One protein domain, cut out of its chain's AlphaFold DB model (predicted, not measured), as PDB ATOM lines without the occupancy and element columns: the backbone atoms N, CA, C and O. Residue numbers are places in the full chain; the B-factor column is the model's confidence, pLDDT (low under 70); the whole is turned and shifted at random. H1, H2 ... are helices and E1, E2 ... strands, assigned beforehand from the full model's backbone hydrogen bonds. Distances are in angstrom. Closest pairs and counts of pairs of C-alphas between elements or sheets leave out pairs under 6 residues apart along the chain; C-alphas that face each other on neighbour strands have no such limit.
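This is residues 3 to 129 of the 131 residues of an uncharacterized protein of Blattella germanica (UniProt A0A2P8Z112). A lone helix, H1, is set off at one end by a long link from three long helices, H2, H3 and H4, which run side by side with their centres in a triangle, H4 only loosely held. A small hairpin of strands, E1 and E2, lies between, with E2 packing on residues 57 to 63 of H2. The printed part has 127 residues with four named helices and two named strands, in the order H1 E1 E2 H2 H3 H4; the sheet E1 - E2 is antiparallel and the class is mostly helix. The whole is loose, radius of gyration of the C-alphas 20.1 A, and flat, spanning 60 by 38 by 20 A.

H1, residues 3 to 14, touches no helix; residues 11 to 16 stand free. E1, residues 43 to 45, and E2, residues 48 to 50, form a hairpin, with N 45 and O 48 2.8 A apart, within hydrogen-bond range. H2, residues 57 to 77, comes closest to E2 at the C-alphas of Ile 49 and His 59, 4.9 A apart. H3, residues 83 to 105, touches H2 in a helical hairpin, a shallow tilt of 1 degrees, opposite ways; the closest C-alphas, of Leu 67 and Phe 94, are 6.5 A apart. H4, residues 111 to 129, only just touches H2, with 3 pairs of C-alphas within 8 A, the closest those of Ile 60 and Ala 111 at 7.0 A. H3 and H4 are close but not clearly touching, the C-alphas of Trp 105 and Ala 111 being closest at 6.4 A. H2, H3 and H4 form an up and down bundle, each running against the one before. Every O i to N i+4 pair is within hydrogen-bond range in H1 and H2, 14 of 19 in H3 and 13 of 15 in H4.

H1 begins at C-alpha 3 (7.728, -21.313, -9.023) and is 16.4 A long; E1 and E2 measure 6.1 A and 6.2 A. H2 is 30.0 A long, and H3, 31.0 A, has a kink of 28 degrees near residue 95. H4, 26.6 A, ends at C-alpha 129 (17.004, -16.919, -68.079).

The C-alphas of Ala 14 and Trp 128 are the two farthest apart, 61.3 A. The printed part has no cut; the link H1 to E1, 28 residues, is long. Mean pLDDT of the printed part is 70.9, with residues 25 to 42 and 103 to 129 among those under 70.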
ATOM      1  N   ASN A   3       8.975 -21.949  -9.461       65.31
ATOM      2  CA  ASN A   3       7.728 -21.313  -9.023       65.31
ATOM      3  C   ASN A   3       6.905 -20.707 -10.169       65.31
ATOM      4  O   ASN A   3       5.691 -20.839 -10.160       65.31
ATOM      5  N   SER A   4       7.539 -20.112 -11.186       73.88
ATOM      6  CA  SER A   4       6.811 -19.423 -12.264       73.88
ATOM      7  C   SER A   4       6.075 -20.367 -13.217       73.88
ATOM      8  O   SER A   4       5.018 -20.022 -13.733       73.88
ATOM      9  N   PHE A   5       6.613 -21.566 -13.461       76.25
ATOM     10  CA  PHE A   5       5.940 -22.560 -14.302       76.25
ATOM     11  C   PHE A   5       4.703 -23.132 -13.608       76.25
ATOM     12  O   PHE A   5       3.658 -23.261 -14.235       76.25
ATOM     13  N   ASN A   6       4.818 -23.424 -12.310       80.00
ATOM     14  CA  ASN A   6       3.703 -23.933 -11.517       80.00
ATOM     15  C   ASN A   6       2.609 -22.871 -11.360       80.00
ATOM     16  O   ASN A   6       1.445 -23.174 -11.576       80.00
ATOM     17  N   GLU A   7       2.979 -21.611 -11.120       83.69
ATOM     18  CA  GLU A   7       2.025 -20.497 -11.064       83.69
ATOM     19  C   GLU A   7       1.277 -20.306 -12.395       83.69
ATOM     20  O   GLU A   7       0.062 -20.101 -12.417       83.69
ATOM     21  N   ALA A   8       1.978 -20.441 -13.525       81.25
ATOM     22  CA  ALA A   8       1.339 -20.418 -14.834       81.25
ATOM     23  C   ALA A   8       0.408 -21.625 -15.036       81.25
ATOM     24  O   ALA A   8      -0.700 -21.456 -15.545       81.25
ATOM     25  N   ALA A   9       0.822 -22.830 -14.628       82.56
ATOM     26  CA  ALA A   9       0.001 -24.038 -14.713       82.56
ATOM     27  C   ALA A   9      -1.291 -23.914 -13.889       82.56
ATOM     28  O   ALA A   9      -2.370 -24.215 -14.406       82.56
ATOM     29  N   ASP A  10      -1.190 -23.382 -12.672       85.81
ATOM     30  CA  ASP A  10      -2.330 -23.120 -11.793       85.81
ATOM     31  C   ASP A  10      -3.282 -22.089 -12.416       85.81
ATOM     32  O   ASP A  10      -4.502 -22.277 -12.412       85.81
ATOM     33  N   TRP A  11      -2.748 -21.035 -13.047       85.88
ATOM     34  CA  TRP A  11      -3.556 -20.060 -13.784       85.88
ATOM     35  C   TRP A  11      -4.260 -20.686 -14.996       85.88
ATOM     36  O   TRP A  11      -5.451 -20.448 -15.208       85.88
ATOM     37  N   PHE A  12      -3.577 -21.521 -15.786       83.38
ATOM     38  CA  PHE A  12      -4.197 -22.210 -16.924       83.38
ATOM     39  C   PHE A  12      -5.315 -23.150 -16.470       83.38
ATOM     40  O   PHE A  12      -6.390 -23.148 -17.075       83.38
ATOM     41  N   GLN A  13      -5.101 -23.881 -15.375       85.88
ATOM     42  CA  GLN A  13      -6.107 -24.762 -14.795       85.88
ATOM     43  C   GLN A  13      -7.311 -23.979 -14.259       85.88
ATOM     44  O   GLN A  13      -8.451 -24.374 -14.515       85.88
ATOM     45  N   ALA A  14      -7.081 -22.844 -13.590       88.12
ATOM     46  CA  ALA A  14      -8.144 -21.957 -13.115       88.12
ATOM     47  C   ALA A  14      -9.000 -21.387 -14.262       88.12
ATOM     48  O   ALA A  14     -10.194 -21.156 -14.087       88.12
ATOM     49  N   ASN A  15      -8.413 -21.217 -15.452       89.50
ATOM     50  CA  ASN A  15      -9.108 -20.773 -16.663       89.50
ATOM     51  C   ASN A  15      -9.667 -21.932 -17.518       89.50
ATOM     52  O   ASN A  15     -10.184 -21.697 -18.609       89.50
ATOM     53  N   GLY A  16      -9.576 -23.183 -17.050       83.44
ATOM     54  CA  GLY A  16     -10.108 -24.358 -17.751       83.44
ATOM     55  C   GLY A  16      -9.252 -24.860 -18.922       83.44
ATOM     56  O   GLY A  16      -9.704 -25.706 -19.695       83.44
ATOM     57  N   PHE A  17      -8.014 -24.383 -19.065       79.00
ATOM     58  CA  PHE A  17      -7.072 -24.868 -20.071       79.00
ATOM     59  C   PHE A  17      -6.244 -26.035 -19.521       79.00
ATOM     60  O   PHE A  17      -5.541 -25.910 -18.523       79.00
ATOM     61  N   LYS A  18      -6.285 -27.183 -20.208       80.62
ATOM     62  CA  LYS A  18      -5.430 -28.336 -19.896       80.62
ATOM     63  C   LYS A  18      -4.089 -28.204 -20.614       80.62
ATOM     64  O   LYS A  18      -4.036 -28.251 -21.846       80.62
ATOM     65  N   LEU A  19      -3.008 -28.085 -19.849       73.50
ATOM     66  CA  LEU A  19      -1.653 -28.067 -20.390       73.50
ATOM     67  C   LEU A  19      -1.306 -29.440 -20.993       73.50
ATOM     68  O   LEU A  19      -1.559 -30.482 -20.389       73.50
ATOM     69  N   ASN A  20      -0.728 -29.450 -22.194       80.69
ATOM     70  CA  ASN A  20      -0.230 -30.674 -22.812       80.69
ATOM     71  C   ASN A  20       1.270 -30.801 -22.561       80.69
ATOM     72  O   ASN A  20       2.070 -30.293 -23.342       80.69
ATOM     73  N   GLU A  21       1.637 -31.510 -21.501       73.44
ATOM     74  CA  GLU A  21       3.030 -31.716 -21.085       73.44
ATOM     75  C   GLU A  21       3.916 -32.290 -22.202       73.44
ATOM     76  O   GLU A  21       5.077 -31.919 -22.309       73.44
ATOM     77  N   ASN A  22       3.357 -33.092 -23.116       72.25
ATOM     78  CA  ASN A  22       4.109 -33.645 -24.248       72.25
ATOM     79  C   ASN A  22       4.463 -32.597 -25.314       72.25
ATOM     80  O   ASN A  22       5.416 -32.778 -26.069       72.25
ATOM     81  N   LYS A  23       3.664 -31.529 -25.436       69.62
ATOM     82  CA  LYS A  23       3.901 -30.430 -26.389       69.62
ATOM     83  C   LYS A  23       4.594 -29.235 -25.736       69.62
ATOM     84  O   LYS A  23       5.166 -28.414 -26.450       69.62
ATOM     85  N   THR A  24       4.526 -29.121 -24.414       70.06
ATOM     86  CA  THR A  24       5.142 -28.028 -23.664       70.06
ATOM     87  C   THR A  24       6.634 -28.290 -23.517       70.06
ATOM     88  O   THR A  24       7.063 -29.084 -22.689       70.06
ATOM     89  N   GLN A  25       7.435 -27.603 -24.324       68.88
ATOM     90  CA  GLN A  25       8.890 -27.632 -24.216       68.88
ATOM     91  C   GLN A  25       9.378 -26.366 -23.515       68.88
ATOM     92  O   GLN A  25       8.911 -25.263 -23.800       68.88
ATOM     93  N   LYS A  26      10.315 -26.535 -22.581       67.69
ATOM     94  CA  LYS A  26      10.985 -25.431 -21.898       67.69
ATOM     95  C   LYS A  26      12.286 -25.128 -22.633       67.69
ATOM     96  O   LYS A  26      13.065 -26.039 -22.880       67.69
ATOM     97  N   ILE A  27      12.495 -23.857 -22.952       69.81
ATOM     98  CA  ILE A  27      13.749 -23.343 -23.502       69.81
ATOM     99  C   ILE A  27      14.256 -22.292 -22.528       69.81
ATOM    100  O   ILE A  27      13.506 -21.380 -22.161       69.81
ATOM    101  N   LEU A  28      15.507 -22.407 -22.114       67.19
ATOM    102  CA  LEU A  28      16.244 -21.350 -21.456       67.19
ATOM    103  C   LEU A  28      17.089 -20.646 -22.519       67.19
ATOM    104  O   LEU A  28      17.824 -21.284 -23.260       67.19
ATOM    105  N   PHE A  29      16.981 -19.323 -22.600       67.44
ATOM    106  CA  PHE A  29      17.868 -18.514 -23.431       67.44
ATOM    107  C   PHE A  29      18.970 -17.950 -22.542       67.44
ATOM    108  O   PHE A  29      18.694 -17.083 -21.708       67.44
ATOM    109  N   THR A  30      20.206 -18.433 -22.695       64.88
ATOM    110  CA  THR A  30      21.336 -17.972 -21.871       64.88
ATOM    111  C   THR A  30      22.460 -17.401 -22.732       64.88
ATOM    112  O   THR A  30      22.927 -18.028 -23.678       64.88
ATOM    113  N   LEU A  31      22.921 -16.192 -22.388       61.19
ATOM    114  CA  LEU A  31      24.070 -15.531 -23.034       61.19
ATOM    115  C   LEU A  31      25.421 -15.911 -22.398       61.19
ATOM    116  O   LEU A  31      26.476 -15.661 -22.974       61.19
ATOM    117  N   THR A  32      25.377 -16.503 -21.207       59.28
ATOM    118  CA  THR A  32      26.528 -16.967 -20.430       59.28
ATOM    119  C   THR A  32      26.813 -18.440 -20.732       59.28
ATOM    120  O   THR A  32      25.906 -19.263 -20.766       59.28
ATOM    121  N   SER A  33      28.086 -18.781 -20.920       56.31
ATOM    122  CA  SER A  33      28.573 -20.148 -21.171       56.31
ATOM    123  C   SER A  33      28.498 -21.078 -19.953       56.31
ATOM    124  O   SER A  33      29.231 -22.058 -19.915       56.31
ATOM    125  N   ASP A  34      27.703 -20.746 -18.936       52.81
ATOM    126  CA  ASP A  34      27.559 -21.603 -17.765       52.81
ATOM    127  C   ASP A  34      26.752 -22.823 -18.202       52.81
ATOM    128  O   ASP A  34      25.534 -22.766 -18.379       52.81
ATOM    129  N   ASP A  35      27.491 -23.895 -18.482       51.84
ATOM    130  CA  ASP A  35      27.009 -25.214 -18.860       51.84
ATOM    131  C   ASP A  35      26.308 -25.852 -17.652       51.84
ATOM    132  O   ASP A  35      26.755 -26.845 -17.073       51.84
ATOM    133  N   GLY A  36      25.180 -25.261 -17.257       48.94
ATOM    134  CA  GLY A  36      24.248 -25.786 -16.275       48.94
ATOM    135  C   GLY A  36      23.546 -27.029 -16.810       48.94
ATOM    136  O   GLY A  36      22.359 -26.989 -17.099       48.94
ATOM    137  N   ASN A  37      24.303 -28.113 -16.980       44.09
ATOM    138  CA  ASN A  37      23.927 -29.528 -17.007       44.09
ATOM    139  C   ASN A  37      22.561 -29.909 -17.620       44.09
ATOM    140  O   ASN A  37      21.866 -30.795 -17.122       44.09
ATOM    141  N   GLY A  38      22.179 -29.260 -18.713       48.19
ATOM    142  CA  GLY A  38      20.952 -29.532 -19.443       48.19
ATOM    143  C   GLY A  38      21.230 -29.352 -20.918       48.19
ATOM    144  O   GLY A  38      21.375 -28.233 -21.398       48.19
ATOM    145  N   MET A  39      21.340 -30.463 -21.636       46.94
ATOM    146  CA  MET A  39      21.389 -30.502 -23.093       46.94
ATOM    147  C   MET A  39      20.012 -30.056 -23.612       46.94
ATOM    148  O   MET A  39      19.165 -30.878 -23.956       46.94
ATOM    149  N   GLU A  40      19.732 -28.757 -23.535       57.28
ATOM    150  CA  GLU A  40      18.451 -28.193 -23.945       57.28
ATOM    151  C   GLU A  40      18.356 -28.283 -25.465       57.28
ATOM    152  O   GLU A  40      19.107 -27.643 -26.201       57.28
ATOM    153  N   GLN A  41      17.481 -29.176 -25.925       60.50
ATOM    154  CA  GLN A  41      17.337 -29.478 -27.339       60.50
ATOM    155  C   GLN A  41      16.744 -28.282 -28.085       60.50
ATOM    156  O   GLN A  41      15.871 -27.597 -27.544       60.50
ATOM    157  N   PRO A  42      17.166 -28.050 -29.339       65.12
ATOM    158  CA  PRO A  42      16.579 -27.011 -30.162       65.12
ATOM    159  C   PRO A  42      15.077 -27.262 -30.330       65.12
ATOM    160  O   PRO A  42      14.649 -28.354 -30.714       65.12
ATOM    161  N   VAL A  43      14.268 -26.250 -30.030       71.06
ATOM    162  CA  VAL A  43      12.807 -26.368 -30.043       71.06
ATOM    163  C   VAL A  43      12.246 -25.842 -31.347       71.06
ATOM    164  O   VAL A  43      12.598 -24.761 -31.818       71.06
ATOM    165  N   ASN A  44      11.313 -26.600 -31.914       69.00
ATOM    166  CA  ASN A  44      10.602 -26.215 -33.120       69.00
ATOM    167  C   ASN A  44       9.371 -25.380 -32.759       69.00
ATOM    168  O   ASN A  44       8.309 -25.922 -32.446       69.00
ATOM    169  N   LEU A  45       9.484 -24.059 -32.859       71.75
ATOM    170  CA  LEU A  45       8.366 -23.140 -32.685       71.75
ATOM    171  C   LEU A  45       7.835 -22.708 -34.053       71.75
ATOM    172  O   LEU A  45       8.531 -22.032 -34.799       71.75
ATOM    173  N   LEU A  46       6.598 -23.079 -34.407       70.56
ATOM    174  CA  LEU A  46       5.935 -22.622 -35.649       70.56
ATOM    175  C   LEU A  46       6.741 -22.896 -36.946       70.56
ATOM    176  O   LEU A  46       6.587 -22.202 -37.947       70.56
ATOM    177  N   GLY A  47       7.586 -23.934 -36.948       67.12
ATOM    178  CA  GLY A  47       8.474 -24.271 -38.073       67.12
ATOM    179  C   GLY A  47       9.837 -23.568 -38.043       67.12
ATOM    180  O   GLY A  47      10.600 -23.672 -39.005       67.12
ATOM    181  N   VAL A  48      10.141 -22.880 -36.944       69.50
ATOM    182  CA  VAL A  48      11.407 -22.211 -36.655       69.50
ATOM    183  C   VAL A  48      12.154 -23.001 -35.594       69.50
ATOM    184  O   VAL A  48      11.582 -23.337 -34.563       69.50
ATOM    185  N   ILE A  49      13.423 -23.308 -35.855       72.56
ATOM    186  CA  ILE A  49      14.266 -24.063 -34.927       72.56
ATOM    187  C   ILE A  49      14.979 -23.050 -34.029       72.56
ATOM    188  O   ILE A  49      15.791 -22.258 -34.507       72.56
ATOM    189  N   LEU A  50      14.634 -23.031 -32.746       71.75
ATOM    190  CA  LEU A  50      15.212 -22.132 -31.754       71.75
ATOM    191  C   LEU A  50      16.289 -22.870 -30.967       71.75
ATOM    192  O   LEU A  50      15.999 -23.843 -30.279       71.75
ATOM    193  N   ASP A  51      17.519 -22.384 -31.080       69.31
ATOM    194  CA  ASP A  51      18.671 -22.843 -30.305       69.31
ATOM    195  C   ASP A  51      18.827 -21.983 -29.035       69.31
ATOM    196  O   ASP A  51      18.551 -20.779 -29.065       69.31
ATOM    197  N   ASN A  52      19.302 -22.581 -27.938       65.38
ATOM    198  CA  ASN A  52      19.543 -21.932 -26.640       65.38
ATOM    199  C   ASN A  52      20.445 -20.692 -26.797       65.38
ATOM    200  O   ASN A  52      20.175 -19.629 -26.237       65.38
ATOM    201  N   ARG A  53      21.467 -20.783 -27.661       64.94
ATOM    202  CA  ARG A  53      22.401 -19.674 -27.925       64.94
ATOM    203  C   ARG A  53      21.891 -18.647 -28.942       64.94
ATOM    204  O   ARG A  53      22.669 -17.782 -29.344       64.94
ATOM    205  N   LEU A  54      20.644 -18.759 -29.420       66.94
ATOM    206  CA  LEU A  54      20.116 -17.966 -30.544       66.94
ATOM    207  C   LEU A  54      21.113 -17.918 -31.720       66.94
ATOM    208  O   LEU A  54      21.280 -16.902 -32.391       66.94
ATOM    209  N   SER A  55      21.837 -19.015 -31.959       65.56
ATOM    210  CA  SER A  55      22.861 -19.041 -33.003       65.56
ATOM    211  C   SER A  55      22.234 -19.102 -34.403       65.56
ATOM    212  O   SER A  55      22.891 -18.757 -35.386       65.56
ATOM    213  N   TRP A  56      20.959 -19.515 -34.485       68.62
ATOM    214  CA  TRP A  56      20.133 -19.684 -35.690       68.62
ATOM    215  C   TRP A  56      20.750 -20.573 -36.781       68.62
ATOM    216  O   TRP A  56      20.155 -20.717 -37.846       68.62
ATOM    217  N   LYS A  57      21.913 -21.196 -36.544       69.75
ATOM    218  CA  LYS A  57      22.681 -21.927 -37.564       69.75
ATOM    219  C   LYS A  57      21.910 -23.128 -38.101       69.75
ATOM    220  O   LYS A  57      21.669 -23.193 -39.303       69.75
ATOM    221  N   ASP A  58      21.438 -23.994 -37.208       70.94
ATOM    222  CA  ASP A  58      20.686 -25.205 -37.568       70.94
ATOM    223  C   ASP A  58      19.368 -24.862 -38.273       70.94
ATOM    224  O   ASP A  58      18.926 -25.535 -39.208       70.94
ATOM    225  N   HIS A  59      18.748 -23.756 -37.859       75.31
ATOM    226  CA  HIS A  59      17.544 -23.258 -38.502       75.31
ATOM    227  C   HIS A  59      17.808 -22.788 -39.933       75.31
ATOM    228  O   HIS A  59      17.093 -23.185 -40.859       75.31
ATOM    229  N   ILE A  60      18.844 -21.967 -40.117       74.75
ATOM    230  CA  ILE A  60      19.257 -21.464 -41.428       74.75
ATOM    231  C   ILE A  60      19.607 -22.641 -42.337       74.75
ATOM    232  O   ILE A  60      19.155 -22.666 -43.481       74.75
ATOM    233  N   GLU A  61      20.347 -23.632 -41.843       76.62
ATOM    234  CA  GLU A  61      20.705 -24.824 -42.613       76.62
ATOM    235  C   GLU A  61      19.463 -25.597 -43.078       76.62
ATOM    236  O   GLU A  61      19.310 -25.860 -44.274       76.62
ATOM    237  N   SER A  62      18.521 -25.873 -42.173       77.94
ATOM    238  CA  SER A  62      17.261 -26.553 -42.501       77.94
ATOM    239  C   SER A  62      16.457 -25.811 -43.577       77.94
ATOM    240  O   SER A  62      15.998 -26.404 -44.567       77.94
ATOM    241  N   VAL A  63      16.340 -24.487 -43.447       79.19
ATOM    242  CA  VAL A  63      15.662 -23.651 -44.446       79.19
ATOM    243  C   VAL A  63      16.416 -23.667 -45.775       79.19
ATOM    244  O   VAL A  63      15.789 -23.756 -46.830       79.19
ATOM    245  N   CYS A  64      17.746 -23.650 -45.756       76.31
ATOM    246  CA  CYS A  64      18.563 -23.697 -46.965       76.31
ATOM    247  C   CYS A  64      18.445 -25.028 -47.703       76.31
ATOM    248  O   CYS A  64      18.336 -25.033 -48.932       76.31
ATOM    249  N   ILE A  65      18.399 -26.150 -46.984       81.06
ATOM    250  CA  ILE A  65      18.140 -27.468 -47.575       81.06
ATOM    251  C   ILE A  65      16.767 -27.457 -48.252       81.06
ATOM    252  O   ILE A  65      16.623 -27.905 -49.394       81.06
ATOM    253  N   ARG A  66      15.756 -26.888 -47.590       82.62
ATOM    254  CA  ARG A  66      14.403 -26.771 -48.143       82.62
ATOM    255  C   ARG A  66      14.361 -25.879 -49.389       82.62
ATOM    256  O   ARG A  66      13.770 -26.280 -50.389       82.62
ATOM    257  N   LEU A  67      15.028 -24.726 -49.377       80.19
ATOM    258  CA  LEU A  67      15.134 -23.835 -50.540       80.19
ATOM    259  C   LEU A  67      15.908 -24.486 -51.695       80.19
ATOM    260  O   LEU A  67      15.492 -24.373 -52.844       80.19
ATOM    261  N   SER A  68      16.977 -25.229 -51.407       80.88
ATOM    262  CA  SER A  68      17.752 -25.957 -52.421       80.88
ATOM    263  C   SER A  68      16.908 -27.024 -53.121       80.88
ATOM    264  O   SER A  68      16.971 -27.159 -54.342       80.88
ATOM    265  N   ARG A  69      16.044 -27.728 -52.375       83.06
ATOM    266  CA  ARG A  69      15.057 -28.659 -52.951       83.06
ATOM    267  C   ARG A  69      14.056 -27.939 -53.853       83.06
ATOM    268  O   ARG A  69      13.751 -28.443 -54.929       83.06
ATOM    269  N   VAL A  70      13.583 -26.754 -53.456       84.00
ATOM    270  CA  VAL A  70      12.688 -25.928 -54.288       84.00
ATOM    271  C   VAL A  70      13.391 -25.477 -55.570       84.00
ATOM    272  O   VAL A  70      12.801 -25.578 -56.640       84.00
ATOM    273  N   ILE A  71      14.656 -25.047 -55.505       81.62
ATOM    274  CA  ILE A  71      15.444 -24.685 -56.696       81.62
ATOM    275  C   ILE A  71      15.614 -25.894 -57.622       81.62
ATOM    276  O   ILE A  71      15.432 -25.772 -58.833       81.62
ATOM    277  N   TYR A  72      15.934 -27.065 -57.069       83.44
ATOM    278  CA  TYR A  72      16.055 -28.295 -57.849       83.44
ATOM    279  C   TYR A  72      14.733 -28.663 -58.537       83.44
ATOM    280  O   TYR A  72      14.718 -28.971 -59.729       83.44
ATOM    281  N   LEU A  73      13.616 -28.551 -57.816       83.81
ATOM    282  CA  LEU A  73      12.279 -28.773 -58.358       83.81
ATOM    283  C   LEU A  73      11.967 -27.771 -59.478       83.81
ATOM    284  O   LEU A  73      11.585 -28.186 -60.566       83.81
ATOM    285  N   LEU A  74      12.218 -26.475 -59.275       82.06
ATOM    286  CA  LEU A  74      12.052 -25.446 -60.312       82.06
ATOM    287  C   LEU A  74      12.919 -25.731 -61.548       82.06
ATOM    288  O   LEU A  74      12.464 -25.556 -62.677       82.06
ATOM    289  N   ARG A  75      14.145 -26.230 -61.357       80.81
ATOM    290  CA  ARG A  75      15.041 -26.636 -62.449       80.81
ATOM    291  C   ARG A  75      14.505 -27.839 -63.224       80.81
ATOM    292  O   ARG A  75      14.670 -27.873 -64.439       80.81
ATOM    293  N   SER A  76      13.877 -28.801 -62.554       83.69
ATOM    294  CA  SER A  76      13.244 -29.940 -63.226       83.69
ATOM    295  C   SER A  76      11.949 -29.538 -63.935       83.69
ATOM    296  O   SER A  76      11.678 -30.020 -65.027       83.69
ATOM    297  N   LEU A  77      11.159 -28.638 -63.347       81.81
ATOM    298  CA  LEU A  77       9.914 -28.139 -63.937       81.81
ATOM    299  C   LEU A  77      10.169 -27.213 -65.136       81.81
ATOM    300  O   LEU A  77       9.339 -27.122 -66.037       81.81
ATOM    301  N   LYS A  78      11.335 -26.566 -65.200       78.31
ATOM    302  CA  LYS A  78      11.729 -25.699 -66.318       78.31
ATOM    303  C   LYS A  78      11.668 -26.387 -67.688       78.31
ATOM    304  O   LYS A  78      11.393 -25.706 -68.667       78.31
ATOM    305  N   SER A  79      11.921 -27.694 -67.787       77.62
ATOM    306  CA  SER A  79      11.842 -28.396 -69.080       77.62
ATOM    307  C   SER A  79      10.407 -28.673 -69.539       77.62
ATOM    308  O   SER A  79      10.218 -29.112 -70.666       77.62
ATOM    309  N   ILE A  80       9.413 -28.452 -68.675       81.50
ATOM    310  CA  ILE A  80       8.018 -28.853 -68.897       81.50
ATOM    311  C   ILE A  80       7.088 -27.629 -68.965       81.50
ATOM    312  O   ILE A  80       6.050 -27.691 -69.617       81.50
ATOM    313  N   ILE A  81       7.436 -26.511 -68.314       83.44
ATOM    314  CA  ILE A  81       6.513 -25.389 -68.078       83.44
ATOM    315  C   ILE A  81       7.007 -24.073 -68.708       83.44
ATOM    316  O   ILE A  81       8.198 -23.765 -68.710       83.44
ATOM    317  N   THR A  82       6.067 -23.250 -69.183       82.06
ATOM    318  CA  THR A  82       6.279 -21.883 -69.687       82.06
ATOM    319  C   THR A  82       6.880 -20.942 -68.630       82.06
ATOM    320  O   THR A  82       6.580 -21.035 -67.436       82.06
ATOM    321  N   LYS A  83       7.689 -19.970 -69.081       80.12
ATOM    322  CA  LYS A  83       8.422 -19.008 -68.231       80.12
ATOM    323  C   LYS A  83       7.537 -18.261 -67.216       80.12
ATOM    324  O   LYS A  83       7.978 -18.000 -66.098       80.12
ATOM    325  N   GLU A  84       6.293 -17.939 -67.566       82.44
ATOM    326  CA  GLU A  84       5.364 -17.196 -66.698       82.44
ATOM    327  C   GLU A  84       4.962 -17.987 -65.446       82.44
ATOM    328  O   GLU A  84       5.045 -17.487 -64.321       82.44
ATOM    329  N   PHE A  85       4.613 -19.260 -65.626       83.00
ATOM    330  CA  PHE A  85       4.302 -20.160 -64.521       83.00
ATOM    331  C   PHE A  85       5.534 -20.440 -63.663       83.00
ATOM    332  O   PHE A  85       5.417 -20.509 -62.440       83.00
ATOM    333  N   LEU A  86       6.723 -20.526 -64.270       82.25
ATOM    334  CA  LEU A  86       7.975 -20.692 -63.529       82.25
ATOM    335  C   LEU A  86       8.247 -19.493 -62.604       82.25
ATOM    336  O   LEU A  86       8.629 -19.675 -61.446       82.25
ATOM    337  N   ARG A  87       7.986 -18.268 -63.078       82.81
ATOM    338  CA  ARG A  87       8.101 -17.044 -62.271       82.81
ATOM    339  C   ARG A  87       7.085 -17.014 -61.129       82.81
ATOM    340  O   ARG A  87       7.435 -16.642 -60.007       82.81
ATOM    341  N   SER A  88       5.847 -17.430 -61.392       85.19
ATOM    342  CA  SER A  88       4.811 -17.537 -60.358       85.19
ATOM    343  C   SER A  88       5.185 -18.573 -59.292       85.19
ATOM    344  O   SER A  88       5.174 -18.265 -58.100       85.19
ATOM    345  N   ALA A  89       5.640 -19.760 -59.705       85.75
ATOM    346  CA  ALA A  89       6.107 -20.810 -58.801       85.75
ATOM    347  C   ALA A  89       7.305 -20.349 -57.954       85.75
ATOM    348  O   ALA A  89       7.344 -20.590 -56.747       85.75
ATOM    349  N   TYR A  90       8.253 -19.615 -58.544       84.44
ATOM    350  CA  TYR A  90       9.352 -19.005 -57.795       84.44
ATOM    351  C   TYR A  90       8.842 -18.047 -56.708       84.44
ATOM    352  O   TYR A  90       9.248 -18.136 -55.545       84.44
ATOM    353  N   HIS A  91       7.912 -17.151 -57.042       83.19
ATOM    354  CA  HIS A  91       7.331 -16.250 -56.048       83.19
ATOM    355  C   HIS A  91       6.537 -16.996 -54.964       83.19
ATOM    356  O   HIS A  91       6.642 -16.644 -53.787       83.19
ATOM    357  N   ALA A  92       5.799 -18.042 -55.333       86.56
ATOM    358  CA  ALA A  92       4.958 -18.806 -54.421       86.56
ATOM    359  C   ALA A  92       5.752 -19.701 -53.459       86.56
ATOM    360  O   ALA A  92       5.392 -19.777 -52.288       86.56
ATOM    361  N   PHE A  93       6.827 -20.355 -53.912       82.69
ATOM    362  CA  PHE A  93       7.569 -21.334 -53.104       82.69
ATOM    363  C   PHE A  93       8.889 -20.805 -52.545       82.69
ATOM    364  O   PHE A  93       9.240 -21.124 -51.412       82.69
ATOM    365  N   PHE A  94       9.631 -20.005 -53.311       82.94
ATOM    366  CA  PHE A  94      10.929 -19.495 -52.870       82.94
ATOM    367  C   PHE A  94      10.761 -18.190 -52.088       82.94
ATOM    368  O   PHE A  94      11.187 -18.081 -50.936       82.94
ATOM    369  N   LYS A  95      10.080 -17.200 -52.679       81.25
ATOM    370  CA  LYS A  95       9.960 -15.859 -52.083       81.25
ATOM    371  C   LYS A  95       9.093 -15.836 -50.823       81.25
ATOM    372  O   LYS A  95       9.372 -15.040 -49.934       81.25
ATOM    373  N   SER A  96       8.072 -16.688 -50.722       84.94
ATOM    374  CA  SER A  96       7.235 -16.811 -49.517       84.94
ATOM    375  C   SER A  96       8.036 -17.327 -48.314       84.94
ATOM    376  O   SER A  96       8.028 -16.701 -47.257       84.94
ATOM    377  N   VAL A  97       8.795 -18.411 -48.505       81.75
ATOM    378  CA  VAL A  97       9.637 -19.035 -47.474       81.75
ATOM    379  C   VAL A  97      10.758 -18.092 -47.057       81.75
ATOM    380  O   VAL A  97      10.999 -17.913 -45.864       81.75
ATOM    381  N   LEU A  98      11.395 -17.426 -48.024       77.88
ATOM    382  CA  LEU A  98      12.462 -16.474 -47.743       77.88
ATOM    383  C   LEU A  98      11.946 -15.226 -47.010       77.88
ATOM    384  O   LEU A  98      12.579 -14.784 -46.060       77.88
ATOM    385  N   ARG A  99      10.782 -14.680 -47.391       80.50
ATOM    386  CA  ARG A  99      10.175 -13.515 -46.716       80.50
ATOM    387  C   ARG A  99       9.734 -13.811 -45.289       80.50
ATOM    388  O   ARG A  99       9.933 -12.968 -44.423       80.50
ATOM    389  N   TYR A 100       9.127 -14.973 -45.057       79.75
ATOM    390  CA  TYR A 100       8.761 -15.399 -43.708       79.75
ATOM    391  C   TYR A 100      10.013 -15.542 -42.835       79.75
ATOM    392  O   TYR A 100      10.068 -15.072 -41.704       79.75
ATOM    393  N   GLY A 101      11.047 -16.138 -43.416       71.38
ATOM    394  CA  GLY A 101      12.272 -16.463 -42.726       71.38
ATOM    395  C   GLY A 101      13.204 -15.306 -42.391       71.38
ATOM    396  O   GLY A 101      13.750 -15.213 -41.293       71.38
ATOM    397  N   ILE A 102      13.372 -14.380 -43.332       73.44
ATOM    398  CA  ILE A 102      14.350 -13.295 -43.213       73.44
ATOM    399  C   ILE A 102      14.069 -12.358 -42.033       73.44
ATOM    400  O   ILE A 102      15.001 -11.774 -41.496       73.44
ATOM    401  N   HIS A 103      12.816 -12.245 -41.587       69.44
ATOM    402  CA  HIS A 103      12.475 -11.461 -40.397       69.44
ATOM    403  C   HIS A 103      13.056 -12.046 -39.107       69.44
ATOM    404  O   HIS A 103      13.313 -11.311 -38.160       69.44
ATOM    405  N   ILE A 104      13.254 -13.363 -39.071       67.50
ATOM    406  CA  ILE A 104      13.633 -14.091 -37.864       67.50
ATOM    407  C   ILE A 104      15.154 -14.176 -37.747       67.50
ATOM    408  O   ILE A 104      15.717 -13.836 -36.713       67.50
ATOM    409  N   TRP A 105      15.839 -14.583 -38.820       69.12
ATOM    410  CA  TRP A 105      17.292 -14.790 -38.794       69.12
ATOM    411  C   TRP A 105      18.085 -13.755 -39.594       69.12
ATOM    412  O   TRP A 105      19.314 -13.820 -39.605       69.12
ATOM    413  N   GLY A 106      17.431 -12.800 -40.265       63.12
ATOM    414  CA  GLY A 106      18.100 -11.821 -41.132       63.12
ATOM    415  C   GLY A 106      19.079 -10.895 -40.408       63.12
ATOM    416  O   GLY A 106      19.990 -10.381 -41.042       63.12
ATOM    417  N   ASN A 107      18.938 -10.731 -39.087       62.81
ATOM    418  CA  ASN A 107      19.857  -9.945 -38.256       62.81
ATOM    419  C   ASN A 107      20.983 -10.785 -37.616       62.81
ATOM    420  O   ASN A 107      21.770 -10.284 -36.817       62.81
ATOM    421  N   SER A 108      21.062 -12.084 -37.921       63.97
ATOM    422  CA  SER A 108      22.149 -12.929 -37.420       63.97
ATOM    423  C   SER A 108      23.390 -12.800 -38.312       63.97
ATOM    424  O   SER A 108      23.315 -12.823 -39.542       63.97
ATOM    425  N   THR A 109      24.566 -12.706 -37.692       55.41
ATOM    426  CA  THR A 109      25.867 -12.561 -38.372       55.41
ATOM    427  C   THR A 109      26.183 -13.712 -39.335       55.41
ATOM    428  O   THR A 109      26.900 -13.513 -40.315       55.41
ATOM    429  N   GLY A 110      25.626 -14.908 -39.103       57.28
ATOM    430  CA  GLY A 110      25.768 -16.064 -39.996       57.28
ATOM    431  C   GLY A 110      24.836 -16.036 -41.214       57.28
ATOM    432  O   GLY A 110      25.210 -16.507 -42.290       57.28
ATOM    433  N   ALA A 111      23.645 -15.448 -41.081       56.28
ATOM    434  CA  ALA A 111      22.650 -15.421 -42.150       56.28
ATOM    435  C   ALA A 111      23.005 -14.463 -43.286       56.28
ATOM    436  O   ALA A 111      22.735 -14.784 -44.444       56.28
ATOM    437  N   CYS A 112      23.614 -13.312 -42.982       53.19
ATOM    438  CA  CYS A 112      23.894 -12.290 -43.992       53.19
ATOM    439  C   CYS A 112      24.792 -12.808 -45.123       53.19
ATOM    440  O   CYS A 112      24.532 -12.506 -46.282       53.19
ATOM    441  N   ARG A 113      25.803 -13.644 -44.842       54.50
ATOM    442  CA  ARG A 113      26.655 -14.197 -45.914       54.50
ATOM    443  C   ARG A 113      25.934 -15.254 -46.742       54.50
ATOM    444  O   ARG A 113      26.051 -15.256 -47.961       54.50
ATOM    445  N   TRP A 114      25.196 -16.154 -46.101       57.41
ATOM    446  CA  TRP A 114      24.624 -17.305 -46.798       57.41
ATOM    447  C   TRP A 114      23.322 -16.974 -47.534       57.41
ATOM    448  O   TRP A 114      23.116 -17.420 -48.662       57.41
ATOM    449  N   CYS A 115      22.469 -16.132 -46.943       56.12
ATOM    450  CA  CYS A 115      21.247 -15.669 -47.591       56.12
ATOM    451  C   CYS A 115      21.572 -14.855 -48.848       56.12
ATOM    452  O   CYS A 115      20.925 -15.074 -49.866       56.12
ATOM    453  N   VAL A 116      22.611 -14.007 -48.804       56.88
ATOM    454  CA  VAL A 116      23.089 -13.257 -49.978       56.88
ATOM    455  C   VAL A 116      23.532 -14.209 -51.082       56.88
ATOM    456  O   VAL A 116      23.061 -14.060 -52.202       56.88
ATOM    457  N   ILE A 117      24.315 -15.250 -50.777       59.31
ATOM    458  CA  ILE A 117      24.754 -16.227 -51.790       59.31
ATOM    459  C   ILE A 117      23.560 -16.981 -52.394       59.31
ATOM    460  O   ILE A 117      23.495 -17.156 -53.609       59.31
ATOM    461  N   VAL A 118      22.592 -17.420 -51.583       61.94
ATOM    462  CA  VAL A 118      21.411 -18.147 -52.084       61.94
ATOM    463  C   VAL A 118      20.513 -17.235 -52.928       61.94
ATOM    464  O   VAL A 118      20.021 -17.666 -53.974       61.94
ATOM    465  N   THR A 119      20.334 -15.971 -52.532       58.28
ATOM    466  CA  THR A 119      19.596 -14.995 -53.344       58.28
ATOM    467  C   THR A 119      20.357 -14.600 -54.596       58.28
ATOM    468  O   THR A 119      19.733 -14.518 -55.643       58.28
ATOM    469  N   GLU A 120      21.676 -14.418 -54.539       57.47
ATOM    470  CA  GLU A 120      22.493 -14.091 -55.709       57.47
ATOM    471  C   GLU A 120      22.436 -15.223 -56.720       57.47
ATOM    472  O   GLU A 120      22.141 -14.967 -57.880       57.47
ATOM    473  N   LYS A 121      22.631 -16.475 -56.286       57.59
ATOM    474  CA  LYS A 121      22.560 -17.665 -57.148       57.59
ATOM    475  C   LYS A 121      21.152 -17.865 -57.714       57.59
ATOM    476  O   LYS A 121      21.021 -18.246 -58.870       57.59
ATOM    477  N   GLY A 122      20.103 -17.605 -56.928       56.91
ATOM    478  CA  GLY A 122      18.710 -17.674 -57.385       56.91
ATOM    479  C   GLY A 122      18.326 -16.544 -58.347       56.91
ATOM    480  O   GLY A 122      17.618 -16.790 -59.323       56.91
ATOM    481  N   CYS A 123      18.820 -15.327 -58.106       48.84
ATOM    482  CA  CYS A 123      18.559 -14.146 -58.928       48.84
ATOM    483  C   CYS A 123      19.350 -14.211 -60.235       48.84
ATOM    484  O   CYS A 123      18.738 -14.103 -61.287       48.84
ATOM    485  N   THR A 124      20.645 -14.562 -60.209       52.59
ATOM    486  CA  THR A 124      21.382 -14.865 -61.452       52.59
ATOM    487  C   THR A 124      20.724 -16.002 -62.224       52.59
ATOM    488  O   THR A 124      20.670 -15.920 -63.440       52.59
ATOM    489  N   TYR A 125      20.158 -17.025 -61.578       53.12
ATOM    490  CA  TYR A 125      19.469 -18.096 -62.308       53.12
ATOM    491  C   TYR A 125      18.196 -17.633 -63.037       53.12
ATOM    492  O   TYR A 125      17.824 -18.238 -64.038       53.12
ATOM    493  N   ILE A 126      17.522 -16.587 -62.553       49.72
ATOM    494  CA  ILE A 126      16.348 -15.988 -63.205       49.72
ATOM    495  C   ILE A 126      16.762 -14.914 -64.213       49.72
ATOM    496  O   ILE A 126      16.227 -14.901 -65.317       49.72
ATOM    497  N   ASP A 127      17.749 -14.081 -63.890       45.47
ATOM    498  CA  ASP A 127      18.239 -13.012 -64.765       45.47
ATOM    499  C   ASP A 127      19.006 -13.566 -65.982       45.47
ATOM    500  O   ASP A 127      18.773 -13.104 -67.096       45.47
ATOM    501  N   TRP A 128      19.793 -14.643 -65.835       42.75
ATOM    502  CA  TRP A 128      20.375 -15.396 -66.968       42.75
ATOM    503  C   TRP A 128      19.333 -16.147 -67.814       42.75
ATOM    504  O   TRP A 128      19.690 -16.775 -68.808       42.75
ATOM    505  N   PHE A 129      18.069 -16.180 -67.393       42.47
ATOM    506  CA  PHE A 129      17.004 -16.919 -68.079       42.47
ATOM    507  C   PHE A 129      15.933 -16.007 -68.703       42.47
ATOM    508  O   PHE A 129      15.087 -16.467 -69.488       42.47
TER     509      PHE A 129